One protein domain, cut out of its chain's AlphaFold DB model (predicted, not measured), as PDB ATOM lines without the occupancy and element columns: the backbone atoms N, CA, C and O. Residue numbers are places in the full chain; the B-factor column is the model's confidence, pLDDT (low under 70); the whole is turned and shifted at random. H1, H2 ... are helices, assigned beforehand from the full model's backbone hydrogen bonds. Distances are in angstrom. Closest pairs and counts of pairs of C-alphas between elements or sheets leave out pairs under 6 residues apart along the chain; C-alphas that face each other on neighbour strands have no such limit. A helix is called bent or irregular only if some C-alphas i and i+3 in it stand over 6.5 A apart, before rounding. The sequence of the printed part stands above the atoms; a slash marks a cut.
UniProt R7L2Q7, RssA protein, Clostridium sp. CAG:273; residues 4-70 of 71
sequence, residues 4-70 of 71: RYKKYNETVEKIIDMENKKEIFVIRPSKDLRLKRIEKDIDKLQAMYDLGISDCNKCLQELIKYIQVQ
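Overview. This is residues 4 to 70 of the 71 residues of the protein "RssA protein" of Clostridium sp. CAG:273 (UniProt R7L2Q7). The chain is laid out as a flat, loose Z: the long bent helix H2 makes one side, a long link with no named element runs back between the helices, and H1 makes the other side. The two helices do not pack on each other; residues 4 to 14 of H1 stick out, and so does the turn at residues 37 to 43. The printed part has 67 residues with two named helices, H1 then H2, and no named strand; the class is all helix. It is loose, with a radius of gyration of the C-alphas of 14.8 A and spans of 41 by 33 by 14 A.

Arrangement. H2, residues 42 to 68, was assigned as one helix by its hydrogen bonds but is bent: C-alphas 58 and 61 are 7.3 A apart. Its arms are H2a, residues 42 to 58, and H2b, residues 61 to 68, and their lines stand at a steep tilt of 60 degrees. H1, residues 4 to 20, is apart from H2a, with no C-alpha of the one within 8 A of the other. H1 is also apart from H2b by the same measure. In H1, H2a and H2b every O i to N i+4 pair is within hydrogen-bond range.

Along the chain. H2a begins at C-alpha 42, (-6.947, -11.040, 38.759), and measures 24.4 A from first to last C-alpha. H2b measures 10.6 A and ends at C-alpha 68, (-35.601, 12.387, 44.025). H1 begins at C-alpha 4, (-0.103, 15.346, 53.014), and measures 24.5 A.

Size, cuts and confidence. The two C-alphas farthest apart are those of Asp 41 and Gln 70, at 41.5 A. The printed part has no cut. The link from H1 to H2, residues 21 to 41, is long. The mean pLDDT of the printed part is 92.1; residues 69 to 70 are under 70.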
ATOM      1  N   ARG A   4       0.706  16.174  53.931       81.88
ATOM      2  CA  ARG A   4      -0.103  15.346  53.014       81.88
ATOM      3  C   ARG A   4      -1.092  14.439  53.757       81.88
ATOM      4  O   ARG A   4      -2.241  14.359  53.338       81.88
ATOM      5  N   TYR A   5      -0.659  13.782  54.835       85.62
ATOM      6  CA  TYR A   5      -1.536  12.915  55.634       85.62
ATOM      7  C   TYR A   5      -2.605  13.739  56.362       85.62
ATOM      8  O   TYR A   5      -3.771  13.363  56.359       85.62
ATOM      9  N   LYS A   6      -2.224  14.910  56.891       90.06
ATOM     10  CA  LYS A   6      -3.141  15.826  57.571       90.06
ATOM     11  C   LYS A   6      -4.246  16.301  56.628       90.06
ATOM     12  O   LYS A   6      -5.417  16.117  56.924       90.06
ATOM     13  N   LYS A   7      -3.878  16.790  55.438       91.44
ATOM     14  CA  LYS A   7      -4.843  17.223  54.415       91.44
ATOM     15  C   LYS A   7      -5.750  16.083  53.940       91.44
ATOM     16  O   LYS A   7      -6.921  16.318  53.660       91.44
ATOM     17  N   TYR A   8      -5.221  14.861  53.826       90.31
ATOM     18  CA  TYR A   8      -6.026  13.686  53.487       90.31
ATOM     19  C   TYR A   8      -7.070  13.398  54.571       90.31
ATOM     20  O   TYR A   8      -8.253  13.347  54.250       90.31
ATOM     21  N   ASN A   9      -6.652  13.298  55.836       92.75
ATOM     22  CA  ASN A   9      -7.557  13.038  56.958       92.75
ATOM     23  C   ASN A   9      -8.621  14.136  57.091       92.75
ATOM     24  O   ASN A   9      -9.803  13.823  57.150       92.75
ATOM     25  N   GLU A  10      -8.226  15.411  57.003       95.69
ATOM     26  CA  GLU A  10      -9.161  16.547  56.999       95.69
ATOM     27  C   GLU A  10     -10.177  16.461  55.849       95.69
ATOM     28  O   GLU A  10     -11.329  16.857  55.995       95.69
ATOM     29  N   THR A  11      -9.770  15.958  54.679       95.12
ATOM     30  CA  THR A  11     -10.687  15.774  53.541       95.12
ATOM     31  C   THR A  11     -11.672  14.640  53.809       95.12
ATOM     32  O   THR A  11     -12.853  14.779  53.505       95.12
ATOM     33  N   VAL A  12     -11.208  13.537  54.399       94.50
ATOM     34  CA  VAL A  12     -12.068  12.406  54.776       94.50
ATOM     35  C   VAL A  12     -13.097  12.835  55.822       94.50
ATOM     36  O   VAL A  12     -14.279  12.543  55.656       94.50
ATOM     37  N   GLU A  13     -12.681  13.576  56.849       96.62
ATOM     38  CA  GLU A  13     -13.583  14.114  57.874       96.62
ATOM     39  C   GLU A  13     -14.643  15.040  57.270       96.62
ATOM     40  O   GLU A  13     -15.822  14.906  57.589       96.62
ATOM     41  N   LYS A  14     -14.253  15.919  56.337       97.31
ATOM     42  CA  LYS A  14     -15.203  16.783  55.616       97.31
ATOM     43  C   LYS A  14     -16.227  15.985  54.815       97.31
ATOM     44  O   LYS A  14     -17.404  16.309  54.864       97.31
ATOM     45  N   ILE A  15     -15.800  14.939  54.105       97.19
ATOM     46  CA  ILE A  15     -16.716  14.071  53.350       97.19
ATOM     47  C   ILE A  15     -17.723  13.405  54.298       97.19
ATOM     48  O   ILE A  15     -18.910  13.388  53.991       97.19
ATOM     49  N   ILE A  16     -17.267  12.903  55.450       96.00
ATOM     50  CA  ILE A  16     -18.140  12.275  56.456       96.00
ATOM     51  C   ILE A  16     -19.138  13.290  57.031       96.00
ATOM     52  O   ILE A  16     -20.316  12.977  57.182       96.00
ATOM     53  N   ASP A  17     -18.695  14.510  57.341       97.75
ATOM     54  CA  ASP A  17     -19.572  15.573  57.840       97.75
ATOM     55  C   ASP A  17     -20.651  15.954  56.810       97.75
ATOM     56  O   ASP A  17     -21.835  16.004  57.145       97.75
ATOM     57  N   MET A  18     -20.271  16.131  55.542       97.25
ATOM     58  CA  MET A  18     -21.209  16.429  54.450       97.25
ATOM     59  C   MET A  18     -22.189  15.271  54.184       97.25
ATOM     60  O   MET A  18     -23.368  15.508  53.917       97.25
ATOM     61  N   GLU A  19     -21.726  14.019  54.280       95.50
ATOM     62  CA  GLU A  19     -22.562  12.812  54.177       95.50
ATOM     63  C   GLU A  19     -23.603  12.767  55.309       95.50
ATOM     64  O   GLU A  19     -24.796  12.599  55.053       95.50
ATOM     65  N   ASN A  20     -23.185  13.013  56.556       94.00
ATOM     66  CA  ASN A  20     -24.078  13.048  57.721       94.00
ATOM     67  C   ASN A  20     -25.127  14.165  57.627       94.00
ATOM     68  O   ASN A  20     -26.272  13.981  58.046       94.00
ATOM     69  N   LYS A  21     -24.751  15.313  57.052       95.00
ATOM     70  CA  LYS A  21     -25.659  16.434  56.763       95.00
ATOM     71  C   LYS A  21     -26.562  16.189  55.551       95.00
ATOM     72  O   LYS A  21     -27.423  17.019  55.276       95.00
ATOM     73  N   LYS A  22     -26.400  15.056  54.854       91.38
ATOM     74  CA  LYS A  22     -27.106  14.699  53.611       91.38
ATOM     75  C   LYS A  22     -26.892  15.704  52.475       91.38
ATOM     76  O   LYS A  22     -27.708  15.787  51.562       91.38
ATOM     77  N   GLU A  23     -25.791  16.452  52.512       94.25
ATOM     78  CA  GLU A  23     -25.405  17.382  51.445       94.25
ATOM     79  C   GLU A  23     -24.871  16.614  50.230       94.25
ATOM     80  O   GLU A  23     -25.139  16.974  49.086       94.25
ATOM     81  N   ILE A  24     -24.156  15.515  50.484       95.25
ATOM     82  CA  ILE A  24     -23.635  14.596  49.468       95.25
ATOM     83  C   ILE A  24     -24.052  13.164  49.783       95.25
ATOM     84  O   ILE A  24     -24.255  12.800  50.939       95.25
ATOM     85  N   PHE A  25     -24.106  12.334  48.746       95.06
ATOM     86  CA  PHE A  25     -24.248  10.891  48.872       95.06
ATOM     87  C   PHE A  25     -22.913  10.213  48.554       95.06
ATOM     88  O   PHE A  25     -22.340  10.438  47.486       95.06
ATOM     89  N   VAL A  26     -22.393   9.396  49.474       94.88
ATOM     90  CA  VAL A  26     -21.066   8.778  49.343       94.88
ATOM     91  C   VAL A  26     -21.206   7.290  49.047       94.88
ATOM     92  O   VAL A  26     -21.823   6.541  49.796       94.88
ATOM     93  N   ILE A  27     -20.559   6.841  47.971       93.06
ATOM     94  CA  ILE A  27     -20.402   5.419  47.653       93.06
ATOM     95  C   ILE A  27     -18.931   5.057  47.836       93.06
ATOM     96  O   ILE A  27     -18.042   5.685  47.259       93.06
ATOM     97  N   ARG A  28     -18.670   4.040  48.655       92.00
ATOM     98  CA  ARG A  28     -17.330   3.519  48.946       92.00
ATOM     99  C   ARG A  28     -17.405   2.021  49.244       92.00
ATOM    100  O   ARG A  28     -18.464   1.564  49.673       92.00
ATOM    101  N   PRO A  29     -16.308   1.268  49.065       92.44
ATOM    102  CA  PRO A  29     -16.263  -0.139  49.440       92.44
ATOM    103  C   PRO A  29     -16.639  -0.335  50.912       92.44
ATOM    104  O   PRO A  29     -16.097   0.336  51.792       92.44
ATOM    105  N   SER A  30     -17.528  -1.284  51.189       91.56
ATOM    106  CA  SER A  30     -17.961  -1.634  52.548       91.56
ATOM    107  C   SER A  30     -16.893  -2.389  53.342       91.56
ATOM    108  O   SER A  30     -17.024  -2.576  54.552       91.56
ATOM    109  N   LYS A  31     -15.832  -2.844  52.666       90.88
ATOM    110  CA  LYS A  31     -14.722  -3.604  53.240       90.88
ATOM    111  C   LYS A  31     -13.399  -3.131  52.652       90.88
ATOM    112  O   LYS A  31     -13.322  -2.772  51.479       90.88
ATOM    113  N   ASP A  32     -12.348  -3.197  53.463       88.69
ATOM    114  CA  ASP A  32     -10.982  -3.018  52.979       88.69
ATOM    115  C   ASP A  32     -10.553  -4.243  52.157       88.69
ATOM    116  O   ASP A  32     -10.483  -5.362  52.668       88.69
ATOM    117  N   LEU A  33     -10.267  -4.021  50.873       83.88
ATOM    118  CA  LEU A  33      -9.817  -5.048  49.931       83.88
ATOM    119  C   LEU A  33      -8.291  -5.261  49.960       83.88
ATOM    120  O   LEU A  33      -7.787  -6.129  49.247       83.88
ATOM    121  N   ARG A  34      -7.541  -4.483  50.762       86.75
ATOM    122  CA  ARG A  34      -6.068  -4.536  50.881       86.75
ATOM    123  C   ARG A  34      -5.362  -4.564  49.517       86.75
ATOM    124  O   ARG A  34      -4.400  -5.308  49.305       86.75
ATOM    125  N   LEU A  35      -5.870  -3.758  48.585       87.62
ATOM    126  CA  LEU A  35      -5.350  -3.650  47.227       87.62
ATOM    127  C   LEU A  35      -4.098  -2.782  47.199       87.62
ATOM    128  O   LEU A  35      -3.991  -1.764  47.888       87.62
ATOM    129  N   LYS A  36      -3.152  -3.160  46.342       89.56
ATOM    130  CA  LYS A  36      -2.046  -2.268  45.994       89.56
ATOM    131  C   LYS A  36      -2.552  -1.161  45.074       89.56
ATOM    132  O   LYS A  36      -3.528  -1.321  44.352       89.56
ATOM    133  N   ARG A  37      -1.816  -0.046  45.031       86.00
ATOM    134  CA  ARG A  37      -2.098   1.071  44.111       86.00
ATOM    135  C   ARG A  37      -2.151   0.637  42.641       86.00
ATOM    136  O   ARG A  37      -2.877   1.228  41.856       86.00
ATOM    137  N   ILE A  38      -1.347  -0.362  42.291       90.31
ATOM    138  CA  ILE A  38      -1.378  -1.058  41.009       90.31
ATOM    139  C   ILE A  38      -1.523  -2.537  41.360       90.31
ATOM    140  O   ILE A  38      -0.544  -3.164  41.776       90.31
ATOM    141  N   GLU A  39      -2.745  -3.056  41.271       91.62
ATOM    142  CA  GLU A  39      -3.037  -4.472  41.492       91.62
ATOM    143  C   GLU A  39      -2.980  -5.232  40.161       91.62
ATOM    144  O   GLU A  39      -3.463  -4.744  39.140       91.62
ATOM    145  N   LYS A  40      -2.339  -6.403  40.171       93.62
ATOM    146  CA  LYS A  40      -2.192  -7.288  39.000       93.62
ATOM    147  C   LYS A  40      -2.830  -8.657  39.220       93.62
ATOM    148  O   LYS A  40      -2.982  -9.412  38.267       93.62
ATOM    149  N   ASP A  41      -3.144  -8.978  40.468       95.00
ATOM    150  CA  ASP A  41      -3.839 -10.197  40.843       95.00
ATOM    151  C   ASP A  41      -5.294 -10.131  40.357       95.00
ATOM    152  O   ASP A  41      -6.076  -9.284  40.796       95.00
ATOM    153  N   ILE A  42      -5.636 -11.010  39.415       94.38
ATOM    154  CA  ILE A  42      -6.947 -11.040  38.759       94.38
ATOM    155  C   ILE A  42      -8.049 -11.381  39.764       94.38
ATOM    156  O   ILE A  42      -9.115 -10.769  39.715       94.38
ATOM    157  N   ASP A  43      -7.785 -12.278  40.715       94.56
ATOM    158  CA  ASP A  43      -8.785 -12.698  41.697       94.56
ATOM    159  C   ASP A  43      -9.147 -11.535  42.625       94.56
ATOM    160  O   ASP A  43     -10.315 -11.314  42.954       94.56
ATOM    161  N   LYS A  44      -8.159 -10.712  42.991       93.62
ATOM    162  CA  LYS A  44      -8.402  -9.488  43.770       93.62
ATOM    163  C   LYS A  44      -9.160  -8.425  42.986       93.62
ATOM    164  O   LYS A  44      -9.983  -7.717  43.570       93.62
ATOM    165  N   LEU A  45      -8.889  -8.298  41.689       93.19
ATOM    166  CA  LEU A  45      -9.636  -7.389  40.818       93.19
ATOM    167  C   LEU A  45     -11.095  -7.832  40.689       93.19
ATOM    168  O   LEU A  45     -11.990  -6.991  40.798       93.19
ATOM    169  N   GLN A  46     -11.340  -9.135  40.536       94.69
ATOM    170  CA  GLN A  46     -12.694  -9.682  40.497       94.69
ATOM    171  C   GLN A  46     -13.418  -9.459  41.828       94.69
ATOM    172  O   GLN A  46     -14.529  -8.940  41.844       94.69
ATOM    173  N   ALA A  47     -12.755  -9.724  42.958       93.88
ATOM    174  CA  ALA A  47     -13.325  -9.466  44.278       93.88
ATOM    175  C   ALA A  47     -13.679  -7.983  44.497       93.88
ATOM    176  O   ALA A  47     -14.702  -7.674  45.110       93.88
ATOM    177  N   MET A  48     -12.861  -7.054  43.987       93.88
ATOM    178  CA  MET A  48     -13.163  -5.618  44.012       93.88
ATOM    179  C   MET A  48     -14.405  -5.284  43.184       93.88
ATOM    180  O   MET A  48     -15.255  -4.516  43.638       93.88
ATOM    181  N   TYR A  49     -14.504  -5.850  41.981       94.56
ATOM    182  CA  TYR A  49     -15.648  -5.656  41.098       94.56
ATOM    183  C   TYR A  49     -16.942  -6.169  41.744       94.56
ATOM    184  O   TYR A  49     -17.908  -5.414  41.871       94.56
ATOM    185  N   ASP A  50     -16.929  -7.407  42.236       95.38
ATOM    186  CA  ASP A  50     -18.087  -8.043  42.866       95.38
ATOM    187  C   ASP A  50     -18.538  -7.277  44.116       95.38
ATOM    188  O   ASP A  50     -19.738  -7.076  44.335       95.38
ATOM    189  N   LEU A  51     -17.581  -6.789  44.918       95.50
ATOM    190  CA  LEU A  51     -17.878  -5.947  46.075       95.50
ATOM    191  C   LEU A  51     -18.556  -4.640  45.650       95.50
ATOM    192  O   LEU A  51     -19.564  -4.267  46.244       95.50
ATOM    193  N   GLY A  52     -18.044  -3.981  44.607       94.38
ATOM    194  CA  GLY A  52     -18.624  -2.749  44.072       94.38
ATOM    195  C   GLY A  52     -20.066  -2.932  43.595       94.38
ATOM    196  O   GLY A  52     -20.926  -2.117  43.928       94.38
ATOM    197  N   ILE A  53     -20.355  -4.029  42.887       95.50
ATOM    198  CA  ILE A  53     -21.723  -4.379  42.470       95.50
ATOM    199  C   ILE A  53     -22.620  -4.610  43.690       95.50
ATOM    200  O   ILE A  53     -23.710  -4.042  43.774       95.50
ATOM    201  N   SER A  54     -22.161  -5.408  44.657       95.88
ATOM    202  CA  SER A  54     -22.899  -5.671  45.898       95.88
ATOM    203  C   SER A  54     -23.206  -4.380  46.666       95.88
ATOM    204  O   SER A  54     -24.336  -4.183  47.111       95.88
ATOM    205  N   ASP A  55     -22.214  -3.512  46.847       95.81
ATOM    206  CA  ASP A  55     -22.362  -2.285  47.628       95.81
ATOM    207  C   ASP A  55     -23.276  -1.279  46.928       95.81
ATOM    208  O   ASP A  55     -24.160  -0.716  47.574       95.81
ATOM    209  N   CYS A  56     -23.146  -1.135  45.605       93.81
ATOM    210  CA  CYS A  56     -24.051  -0.314  44.805       93.81
ATOM    211  C   CYS A  56     -25.497  -0.819  44.901       93.81
ATOM    212  O   CYS A  56     -26.407  -0.041  45.173       93.81
ATOM    213  N   ASN A  57     -25.720  -2.130  44.772       95.38
ATOM    214  CA  ASN A  57     -27.060  -2.712  44.888       95.38
ATOM    215  C   ASN A  57     -27.695  -2.457  46.264       95.38
ATOM    216  O   ASN A  57     -28.901  -2.221  46.345       95.38
ATOM    217  N   LYS A  58     -26.900  -2.472  47.341       95.38
ATOM    218  CA  LYS A  58     -27.387  -2.172  48.697       95.38
ATOM    219  C   LYS A  58     -27.790  -0.711  48.855       95.38
ATOM    220  O   LYS A  58     -28.804  -0.438  49.492       95.38
ATOM    221  N   CYS A  59     -27.016   0.214  48.290       94.56
ATOM    222  CA  CYS A  59     -27.260   1.646  48.450       94.56
ATOM    223  C   CYS A  59     -28.133   2.257  47.336       94.56
ATOM    224  O   CYS A  59     -28.535   3.411  47.449       94.56
ATOM    225  N   LEU A  60     -28.498   1.491  46.299       94.62
ATOM    226  CA  LEU A  60     -29.262   1.966  45.138       94.62
ATOM    227  C   LEU A  60     -30.581   2.647  45.524       94.62
ATOM    228  O   LEU A  60     -30.920   3.695  44.984       94.62
ATOM    229  N   GLN A  61     -31.321   2.073  46.474       93.75
ATOM    230  CA  GLN A  61     -32.588   2.655  46.929       93.75
ATOM    231  C   GLN A  61     -32.384   3.990  47.653       93.75
ATOM    232  O   GLN A  61     -33.192   4.905  47.507       93.75
ATOM    233  N   GLU A  62     -31.311   4.119  48.431       92.50
ATOM    234  CA  GLU A  62     -30.971   5.367  49.118       92.50
ATOM    235  C   GLU A  62     -30.467   6.424  48.132       92.50
ATOM    236  O   GLU A  62     -30.851   7.586  48.247       92.50
ATOM    237  N   LEU A  63     -29.705   6.010  47.115       93.94
ATOM    238  CA  LEU A  63     -29.262   6.873  46.023       93.94
ATOM    239  C   LEU A  63     -30.452   7.438  45.238       93.94
ATOM    240  O   LEU A  63     -30.512   8.641  44.997       93.94
ATOM    241  N   ILE A  64     -31.418   6.590  44.868       93.44
ATOM    242  CA  ILE A  64     -32.637   7.028  44.172       93.44
ATOM    243  C   ILE A  64     -33.385   8.063  45.019       93.44
ATOM    244  O   ILE A  64     -33.746   9.118  44.503       93.44
ATOM    245  N   LYS A  65     -33.556   7.810  46.325       92.50
ATOM    246  CA  LYS A  65     -34.183   8.772  47.245       92.50
ATOM    247  C   LYS A  65     -33.409  10.087  47.313       92.50
ATOM    248  O   LYS A  65     -34.025  11.141  47.250       92.50
ATOM    249  N   TYR A  66     -32.082  10.039  47.418       91.81
ATOM    250  CA  TYR A  66     -31.245  11.241  47.447       91.81
ATOM    251  C   TYR A  66     -31.429  12.104  46.188       91.81
ATOM    252  O   TYR A  66     -31.538  13.322  46.297       91.81
ATOM    253  N   ILE A  67     -31.535  11.479  45.011       91.62
ATOM    254  CA  ILE A  67     -31.756  12.181  43.736       91.62
ATOM    255  C   ILE A  67     -33.187  12.735  43.634       91.62
ATOM    256  O   ILE A  67     -33.383  13.828  43.113       91.62
ATOM    257  N   GLN A  68     -34.186  12.000  44.124       88.88
ATOM    258  CA  GLN A  68     -35.601  12.387  44.025       88.88
ATOM    259  C   GLN A  68     -36.023  13.491  45.002       88.88
ATOM    260  O   GLN A  68     -37.022  14.153  44.762       88.88
ATOM    261  N   VAL A  69     -35.288  13.705  46.096       65.94
ATOM    262  CA  VAL A  69     -35.609  14.716  47.126       65.94
ATOM    263  C   VAL A  69     -35.189  16.142  46.707       65.94
ATOM    264  O   VAL A  69     -35.312  17.077  47.487       65.94
ATOM    265  N   GLN A  70     -34.714  16.346  45.473       58.00
ATOM    266  CA  GLN A  70     -34.291  17.656  44.955       58.00
ATOM    267  C   GLN A  70     -35.438  18.534  44.392       58.00
ATOM    268  O   GLN A  70     -35.175  19.383  43.541       58.00
TER     269      GLN A  70